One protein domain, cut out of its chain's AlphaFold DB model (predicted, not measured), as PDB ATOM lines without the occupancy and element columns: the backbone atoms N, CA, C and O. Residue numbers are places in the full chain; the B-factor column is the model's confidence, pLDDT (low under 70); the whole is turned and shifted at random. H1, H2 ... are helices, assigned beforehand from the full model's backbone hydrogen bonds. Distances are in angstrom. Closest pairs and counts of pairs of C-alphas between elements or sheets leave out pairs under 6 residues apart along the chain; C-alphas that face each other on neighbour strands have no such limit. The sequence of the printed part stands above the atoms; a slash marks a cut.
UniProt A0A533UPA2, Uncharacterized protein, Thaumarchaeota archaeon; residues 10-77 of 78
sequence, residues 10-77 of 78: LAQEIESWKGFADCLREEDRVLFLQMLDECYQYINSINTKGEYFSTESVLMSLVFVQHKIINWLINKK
ATOM      1  N   LEU A  10      83.050  99.020 131.975       85.88
ATOM      2  CA  LEU A  10      82.537 100.169 131.249       85.88
ATOM      3  C   LEU A  10      82.725 101.464 132.049       85.88
ATOM      4  O   LEU A  10      83.193 102.445 131.482       85.88
ATOM      5  N   ALA A  11      82.434 101.479 133.353       88.00
ATOM      6  CA  ALA A  11      82.701 102.654 134.187       88.00
ATOM      7  C   ALA A  11      84.197 103.022 134.226       88.00
ATOM      8  O   ALA A  11      84.536 104.206 134.196       88.00
ATOM      9  N   GLN A  12      85.092 102.030 134.256       88.69
ATOM     10  CA  GLN A  12      86.539 102.264 134.203       88.69
ATOM     11  C   GLN A  12      86.979 102.871 132.862       88.69
ATOM     12  O   GLN A  12      87.752 103.829 132.851       88.69
ATOM     13  N   GLU A  13      86.457 102.367 131.739       89.12
ATOM     14  CA  GLU A  13      86.705 102.952 130.412       89.12
ATOM     15  C   GLU A  13      86.137 104.371 130.292       89.12
ATOM     16  O   GLU A  13      86.795 105.263 129.761       89.12
ATOM     17  N   ILE A  14      84.938 104.623 130.823       88.12
ATOM     18  CA  ILE A  14      84.340 105.965 130.804       88.12
ATOM     19  C   ILE A  14      85.222 106.957 131.572       88.12
ATOM     20  O   ILE A  14      85.486 108.053 131.074       88.12
ATOM     21  N   GLU A  15      85.714 106.586 132.758       90.56
ATOM     22  CA  GLU A  15      86.606 107.462 133.525       90.56
ATOM     23  C   GLU A  15      87.952 107.659 132.810       90.56
ATOM     24  O   GLU A  15      88.470 108.777 132.789       90.56
ATOM     25  N   SER A  16      88.503 106.627 132.156       90.69
ATOM     26  CA  SER A  16      89.756 106.757 131.398       90.69
ATOM     27  C   SER A  16      89.614 107.670 130.170       90.69
ATOM     28  O   SER A  16      90.571 108.342 129.777       90.69
ATOM     29  N   TRP A  17      88.408 107.776 129.602       91.12
ATOM     30  CA  TRP A  17      88.103 108.627 128.447       91.12
ATOM     31  C   TRP A  17      87.666 110.047 128.819       91.12
ATOM     32  O   TRP A  17      87.497 110.897 127.942       91.12
ATOM     33  N   LYS A  18      87.539 110.358 130.109       88.88
ATOM     34  CA  LYS A  18      87.143 111.688 130.589       88.88
ATOM     35  C   LYS A  18      88.078 112.798 130.114       88.88
ATOM     36  O   LYS A  18      87.608 113.839 129.669       88.88
ATOM     37  N   GLY A  19      89.388 112.541 130.096       92.50
ATOM     38  CA  GLY A  19      90.367 113.495 129.567       92.50
ATOM     39  C   GLY A  19      90.158 113.808 128.082       92.50
ATOM     40  O   GLY A  19      90.350 114.945 127.661       92.50
ATOM     41  N   PHE A  20      89.705 112.831 127.289       91.69
ATOM     42  CA  PHE A  20      89.310 113.069 125.900       91.69
ATOM     43  C   PHE A  20      88.013 113.881 125.826       91.69
ATOM     44  O   PHE A  20      87.946 114.851 125.073       91.69
ATOM     45  N   ALA A  21      87.011 113.529 126.637       92.94
ATOM     46  CA  ALA A  21      85.740 114.247 126.706       92.94
ATOM     47  C   ALA A  21      85.927 115.733 127.072       92.94
ATOM     48  O   ALA A  21      85.256 116.597 126.510       92.94
ATOM     49  N   ASP A  22      86.872 116.041 127.962       94.06
ATOM     50  CA  ASP A  22      87.193 117.407 128.387       94.06
ATOM     51  C   ASP A  22      87.841 118.254 127.276       94.06
ATOM     52  O   ASP A  22      87.737 119.481 127.296       94.06
ATOM     53  N   CYS A  23      88.476 117.623 126.282       96.25
ATOM     54  CA  CYS A  23      89.031 118.308 125.111       96.25
ATOM     55  C   CYS A  23      87.984 118.629 124.032       96.25
ATOM     56  O   CYS A  23      88.285 119.375 123.095       96.25
ATOM     57  N   LEU A  24      86.777 118.065 124.125       96.06
ATOM     58  CA  LEU A  24      85.699 118.299 123.168       96.06
ATOM     59  C   LEU A  24      84.992 119.635 123.433       96.06
ATOM     60  O   LEU A  24      84.968 120.157 124.549       96.06
ATOM     61  N   ARG A  25      84.355 120.182 122.390       97.25
ATOM     62  CA  ARG A  25      83.390 121.277 122.565       97.25
ATOM     63  C   ARG A  25      82.222 120.786 123.411       97.25
ATOM     64  O   ARG A  25      81.939 119.596 123.452       97.25
ATOM     65  N   GLU A  26      81.524 121.704 124.070       95.19
ATOM     66  CA  GLU A  26      80.436 121.348 124.987       95.19
ATOM     67  C   GLU A  26      79.362 120.464 124.333       95.19
ATOM     68  O   GLU A  26      78.980 119.448 124.909       95.19
ATOM     69  N   GLU A  27      78.944 120.802 123.111       95.12
ATOM     70  CA  GLU A  27      77.979 120.018 122.327       95.12
ATOM     71  C   GLU A  27      78.477 118.592 122.033       95.12
ATOM     72  O   GLU A  27      77.765 117.616 122.281       95.12
ATOM     73  N   ASP A  28      79.732 118.466 121.598       94.69
ATOM     74  CA  ASP A  28      80.360 117.187 121.266       94.69
ATOM     75  C   ASP A  28      80.590 116.332 122.517       94.69
ATOM     76  O   ASP A  28      80.392 115.119 122.488       94.69
ATOM     77  N   ARG A  29      80.960 116.959 123.641       94.50
ATOM     78  CA  ARG A  29      81.149 116.291 124.933       94.50
ATOM     79  C   ARG A  29      79.846 115.683 125.433       94.50
ATOM     80  O   ARG A  29      79.841 114.535 125.870       94.50
ATOM     81  N   VAL A  30      78.749 116.440 125.381       94.31
ATOM     82  CA  VAL A  30      77.430 115.953 125.812       94.31
ATOM     83  C   VAL A  30      77.006 114.758 124.961       94.31
ATOM     84  O   VAL A  30      76.620 113.731 125.517       94.31
ATOM     85  N   LEU A  31      77.142 114.860 123.636       93.06
ATOM     86  CA  LEU A  31      76.808 113.764 122.727       93.06
ATOM     87  C   LEU A  31      77.691 112.531 122.965       93.06
ATOM     88  O   LEU A  31      77.199 111.405 122.994       93.06
ATOM     89  N   PHE A  32      78.992 112.732 123.163       92.25
ATOM     90  CA  PHE A  32      79.940 111.658 123.438       92.25
ATOM     91  C   PHE A  32      79.596 110.887 124.714       92.25
ATOM     92  O   PHE A  32      79.524 109.660 124.686       92.25
ATOM     93  N   LEU A  33      79.317 111.596 125.811       91.56
ATOM     94  CA  LEU A  33      78.926 110.969 127.074       91.56
ATOM     95  C   LEU A  33      77.591 110.222 126.957       91.56
ATOM     96  O   LEU A  33      77.464 109.135 127.510       91.56
ATOM     97  N   GLN A  34      76.628 110.749 126.194       92.50
ATOM     98  CA  GLN A  34      75.374 110.042 125.907       92.50
ATOM     99  C   GLN A  34      75.612 108.734 125.140       92.50
ATOM    100  O   GLN A  34      75.045 107.706 125.495       92.50
ATOM    101  N   MET A  35      76.484 108.739 124.125       91.44
ATOM    102  CA  MET A  35      76.816 107.516 123.382       91.44
ATOM    103  C   MET A  35      77.499 106.458 124.262       91.44
ATOM    104  O   MET A  35      77.256 105.262 124.094       91.44
ATOM    105  N   LEU A  36      78.351 106.882 125.198       90.62
ATOM    106  CA  LEU A  36      78.967 105.977 126.171       90.62
ATOM    107  C   LEU A  36      77.939 105.418 127.158       90.62
ATOM    108  O   LEU A  36      77.969 104.222 127.443       90.62
ATOM    109  N   ASP A  37      76.995 106.240 127.616       90.69
ATOM    110  CA  ASP A  37      75.906 105.796 128.489       90.69
ATOM    111  C   ASP A  37      75.020 104.744 127.799       90.69
ATOM    112  O   ASP A  37      74.679 103.710 128.373       90.69
ATOM    113  N   GLU A  38      74.750 104.913 126.501       90.25
ATOM    114  CA  GLU A  38      74.036 103.905 125.712       90.25
ATOM    115  C   GLU A  38      74.765 102.551 125.659       90.25
ATOM    116  O   GLU A  38      74.120 101.522 125.438       90.25
ATOM    117  N   CYS A  39      76.080 102.494 125.890       89.75
ATOM    118  CA  CYS A  39      76.817 101.230 125.926       89.75
ATOM    119  C   CYS A  39      76.507 100.383 127.170       89.75
ATOM    120  O   CYS A  39      76.719  99.168 127.122       89.75
ATOM    121  N   TYR A  40      75.915 100.954 128.231       89.50
ATOM    122  CA  TYR A  40      75.485 100.189 129.412       89.50
ATOM    123  C   TYR A  40      74.470  99.097 129.072       89.50
ATOM    124  O   TYR A  40      74.439  98.056 129.730       89.50
ATOM    125  N   GLN A  41      73.702  99.253 127.988       90.00
ATOM    126  CA  GLN A  41      72.795  98.202 127.513       90.00
ATOM    127  C   GLN A  41      73.536  96.909 127.096       90.00
ATOM    128  O   GLN A  41      72.919  95.848 127.004       90.00
ATOM    129  N   TYR A  42      74.853  96.980 126.863       90.00
ATOM    130  CA  TYR A  42      75.715  95.858 126.480       90.00
ATOM    131  C   TYR A  42      76.747  95.486 127.558       90.00
ATOM    132  O   TYR A  42      77.658  94.707 127.273       90.00
ATOM    133  N   ILE A  43      76.594  95.973 128.798       87.94
ATOM    134  CA  ILE A  43      77.565  95.767 129.887       87.94
ATOM    135  C   ILE A  43      77.906  94.291 130.128       87.94
ATOM    136  O   ILE A  43      79.069  93.944 130.294       87.94
ATOM    137  N   ASN A  44      76.925  93.388 130.046       87.19
ATOM    138  CA  ASN A  44      77.171  91.951 130.203       87.19
ATOM    139  C   ASN A  44      78.108  91.405 129.115       87.19
ATOM    140  O   ASN A  44      79.003  90.611 129.403       87.19
ATOM    141  N   SER A  45      77.924  91.843 127.867       86.88
ATOM    142  CA  SER A  45      78.761  91.432 126.736       86.88
ATOM    143  C   SER A  45      80.174  92.002 126.848       86.88
ATOM    144  O   SER A  45      81.137  91.292 126.565       86.88
ATOM    145  N   ILE A  46      80.289  93.257 127.294       85.12
ATOM    146  CA  ILE A  46      81.568  93.932 127.553       85.12
ATOM    147  C   ILE A  46      82.327  93.191 128.662       85.12
ATOM    148  O   ILE A  46      83.460  92.763 128.458       85.12
ATOM    149  N   ASN A  47      81.660  92.916 129.785       84.12
ATOM    150  CA  ASN A  47      82.260  92.241 130.933       84.12
ATOM    151  C   ASN A  47      82.665  90.788 130.635       84.12
ATOM    152  O   ASN A  47      83.630  90.292 131.208       84.12
ATOM    153  N   THR A  48      81.981  90.103 129.710       84.81
ATOM    154  CA  THR A  48      82.301  88.709 129.349       84.81
ATOM    155  C   THR A  48      83.652  88.575 128.639       84.81
ATOM    156  O   THR A  48      84.317  87.549 128.777       84.81
ATOM    157  N   LYS A  49      84.080  89.588 127.875       78.44
ATOM    158  CA  LYS A  49      85.389  89.575 127.204       78.44
ATOM    159  C   LYS A  49      86.559  89.838 128.158       78.44
ATOM    160  O   LYS A  49      87.683  89.459 127.833       78.44
ATOM    161  N   GLY A  50      86.286  90.430 129.320       77.38
ATOM    162  CA  GLY A  50      87.285  90.797 130.318       77.38
ATOM    163  C   GLY A  50      88.034  92.093 129.989       77.38
ATOM    164  O   GLY A  50      87.944  92.633 128.888       77.38
ATOM    165  N   GLU A  51      88.794  92.576 130.971       76.31
ATOM    166  CA  GLU A  51      89.450  93.896 130.963       76.31
ATOM    167  C   GLU A  51      90.446  94.085 129.817       76.31
ATOM    168  O   GLU A  51      90.543  95.171 129.261       76.31
ATOM    169  N   TYR A  52      91.142  93.026 129.391       80.00
ATOM    170  CA  TYR A  52      92.130  93.106 128.306       80.00
ATOM    171  C   TYR A  52      91.555  93.545 126.954       80.00
ATOM    172  O   TYR A  52      92.321  93.930 126.076       80.00
ATOM    173  N   PHE A  53      90.235  93.458 126.778       82.38
ATOM    174  CA  PHE A  53      89.536  93.848 125.555       82.38
ATOM    175  C   PHE A  53      88.429  94.872 125.839       82.38
ATOM    176  O   PHE A  53      87.424  94.916 125.117       82.38
ATOM    177  N   SER A  54      88.554  95.638 126.929       84.44
ATOM    178  CA  SER A  54      87.569  96.626 127.376       84.44
ATOM    179  C   SER A  54      87.293  97.660 126.283       84.44
ATOM    180  O   SER A  54      86.158  97.785 125.817       84.44
ATOM    181  N   THR A  55      88.344  98.310 125.788       89.00
ATOM    182  CA  THR A  55      88.288  99.336 124.747       89.00
ATOM    183  C   THR A  55      87.654  98.805 123.457       89.00
ATOM    184  O   THR A  55      86.733  99.424 122.923       89.00
ATOM    185  N   GLU A  56      88.066  97.635 122.952       90.75
ATOM    186  CA  GLU A  56      87.459  97.044 121.751       90.75
ATOM    187  C   GLU A  56      85.982  96.706 121.958       90.75
ATOM    188  O   GLU A  56      85.181  96.813 121.027       90.75
ATOM    189  N   SER A  57      85.606  96.287 123.166       90.50
ATOM    190  CA  SER A  57      84.221  95.949 123.500       90.50
ATOM    191  C   SER A  57      83.333  97.192 123.550       90.50
ATOM    192  O   SER A  57      82.219  97.161 123.020       90.50
ATOM    193  N   VAL A  58      83.835  98.298 124.108       90.19
ATOM    194  CA  VAL A  58      83.154  99.601 124.092       90.19
ATOM    195  C   VAL A  58      83.022 100.117 122.659       90.19
ATOM    196  O   VAL A  58      81.916 100.426 122.218       90.19
ATOM    197  N   LEU A  59      84.108 100.119 121.878       91.56
ATOM    198  CA  LEU A  59      84.087 100.559 120.478       91.56
ATOM    199  C   LEU A  59      83.123  99.732 119.619       91.56
ATOM    200  O   LEU A  59      82.360 100.291 118.833       91.56
ATOM    201  N   MET A  60      83.115  98.407 119.779       92.88
ATOM    202  CA  MET A  60      82.185  97.540 119.055       92.88
ATOM    203  C   MET A  60      80.729  97.828 119.443       92.88
ATOM    204  O   MET A  60      79.855  97.846 118.577       92.88
ATOM    205  N   SER A  61      80.473  98.093 120.727       92.44
ATOM    206  CA  SER A  61      79.144  98.469 121.220       92.44
ATOM    207  C   SER A  61      78.676  99.786 120.596       92.44
ATOM    208  O   SER A  61      77.566  99.845 120.066       92.44
ATOM    209  N   LEU A  62      79.546 100.799 120.550       92.69
ATOM    210  CA  LEU A  62      79.279 102.082 119.892       92.69
ATOM    211  C   LEU A  62      78.962 101.907 118.400       92.69
ATOM    212  O   LEU A  62      77.933 102.385 117.919       92.69
ATOM    213  N   VAL A  63      79.806 101.179 117.662       94.75
ATOM    214  CA  VAL A  63      79.591 100.905 116.229       94.75
ATOM    215  C   VAL A  63      78.261 100.184 116.004       94.75
ATOM    216  O   VAL A  63      77.527 100.507 115.068       94.75
ATOM    217  N   PHE A  64      77.913  99.235 116.875       94.25
ATOM    218  CA  PHE A  64      76.661  98.494 116.780       94.25
ATOM    219  C   PHE A  64      75.425  99.372 117.030       94.25
ATOM    220  O   PHE A  64      74.442  99.265 116.291       94.25
ATOM    221  N   VAL A  65      75.470 100.277 118.012       92.25
ATOM    222  CA  VAL A  65      74.409 101.277 118.241       92.25
ATOM    223  C   VAL A  65      74.199 102.132 116.996       92.25
ATOM    224  O   VAL A  65      73.073 102.233 116.500       92.25
ATOM    225  N   GLN A  66      75.280 102.674 116.434       92.06
ATOM    226  CA  GLN A  66      75.206 103.505 115.232       92.06
ATOM    227  C   GLN A  66      74.649 102.725 114.037       92.06
ATOM    228  O   GLN A  66      73.782 103.219 113.315       92.06
ATOM    229  N   HIS A  67      75.060 101.467 113.867       94.69
ATOM    230  CA  HIS A  67      74.509 100.586 112.840       94.69
ATOM    231  C   HIS A  67      72.990 100.392 112.987       94.69
ATOM    232  O   HIS A  67      72.262 100.469 111.993       94.69
ATOM    233  N   LYS A  68      72.480 100.197 114.212       92.88
ATOM    234  CA  LYS A  68      71.032 100.088 114.472       92.88
ATOM    235  C   LYS A  68      70.288 101.374 114.112       92.88
ATOM    236  O   LYS A  68      69.235 101.292 113.484       92.88
ATOM    237  N   ILE A  69      70.833 102.537 114.476       92.38
ATOM    238  CA  ILE A  69      70.241 103.845 114.154       92.38
ATOM    239  C   ILE A  69      70.185 104.045 112.635       92.38
ATOM    240  O   ILE A  69      69.133 104.397 112.098       92.38
ATOM    241  N   ILE A  70      71.281 103.759 111.928       94.62
ATOM    242  CA  ILE A  70      71.358 103.867 110.465       94.62
ATOM    243  C   ILE A  70      70.331 102.945 109.800       94.62
ATOM    244  O   ILE A  70      69.553 103.405 108.965       94.62
ATOM    245  N   ASN A  71      70.271 101.671 110.196       95.75
ATOM    246  CA  ASN A  71      69.290 100.729 109.649       95.75
ATOM    247  C   ASN A  71      67.854 101.182 109.919       95.75
ATOM    248  O   ASN A  71      67.002 101.088 109.038       95.75
ATOM    249  N   TRP A  72      67.573 101.695 111.119       94.75
ATOM    250  CA  TRP A  72      66.257 102.238 111.446       94.75
ATOM    251  C   TRP A  72      65.895 103.427 110.547       94.75
ATOM    252  O   TRP A  72      64.795 103.459 110.002       94.75
ATOM    253  N   LEU A  73      66.821 104.367 110.328       94.62
ATOM    254  CA  LEU A  73      66.613 105.513 109.436       94.62
ATOM    255  C   LEU A  73      66.382 105.094 107.981       94.62
ATOM    256  O   LEU A  73      65.542 105.687 107.305       94.62
ATOM    257  N   ILE A  74      67.113 104.083 107.503       95.69
ATOM    258  CA  ILE A  74      66.935 103.518 106.160       95.69
ATOM    259  C   ILE A  74      65.542 102.896 106.036       95.69
ATOM    260  O   ILE A  74      64.803 103.235 105.115       95.69
ATOM    261  N   ASN A  75      65.150 102.057 106.996       92.50
ATOM    262  CA  ASN A  75      63.866 101.351 106.973       92.50
ATOM    263  C   ASN A  75      62.658 102.279 107.180       92.50
ATOM    264  O   ASN A  75      61.557 101.950 106.757       92.50
ATOM    265  N   LYS A  76      62.847 103.442 107.815       82.12
ATOM    266  CA  LYS A  76      61.796 104.451 108.016       82.12
ATOM    267  C   LYS A  76      61.509 105.290 106.764       82.12
ATOM    268  O   LYS A  76      60.501 105.986 106.722       82.12
ATOM    269  N   LYS A  77      62.395 105.271 105.761       61.09
ATOM    270  CA  LYS A  77      62.220 105.995 104.487       61.09
ATOM    271  C   LYS A  77      61.368 105.235 103.452       61.09
ATOM    272  O   LYS A  77      61.339 105.657 102.298       61.09
TER     273      LYS A  77
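AT A GLANCE: This is residues 10 to 77 of the 78 residues of an uncharacterized protein of Thaumarchaeota archaeon (UniProt A0A533UPA2). Long H4 crosses kinked H3, and residues 67 to 77, of which 67 to 75 belong to H4, stick out; short H1 and H2 pack on H3. Printed are 68 residues with four named helices, H1 to H4 in order: all helix. The whole, 38 by 33 by 15 A, is only just loose, close to compact, with radius of gyration of the C-alphas 13.2 A.

HOW THE PARTS SIT: Start at H1, residues 10 to 16; it touches H3, residues 26 to 49, closest at C-alphas 10 and 43, 6.8 A. H2, residues 18 to 22, touches H3, closest at C-alphas 21 and 29, 5.3 A. H4, residues 51 to 75, touches H3 at a steep tilt of 67 degrees, closest at C-alphas 57 and 46, 5.2 A. Every O i to N i+4 pair is within hydrogen-bond range in H1 and H2, 12 of 20 in H3, 19 of 21 in H4.

IN THESE COORDINATES: Find C-alpha 10 at (82.537, 100.169, 131.249). H3 is 32.2 A long; H4, 35.9 A, ends at C-alpha 75, (63.866, 101.351, 106.973).

THE WHOLE: The printed part has no cut; residue 77 has pLDDT under 70.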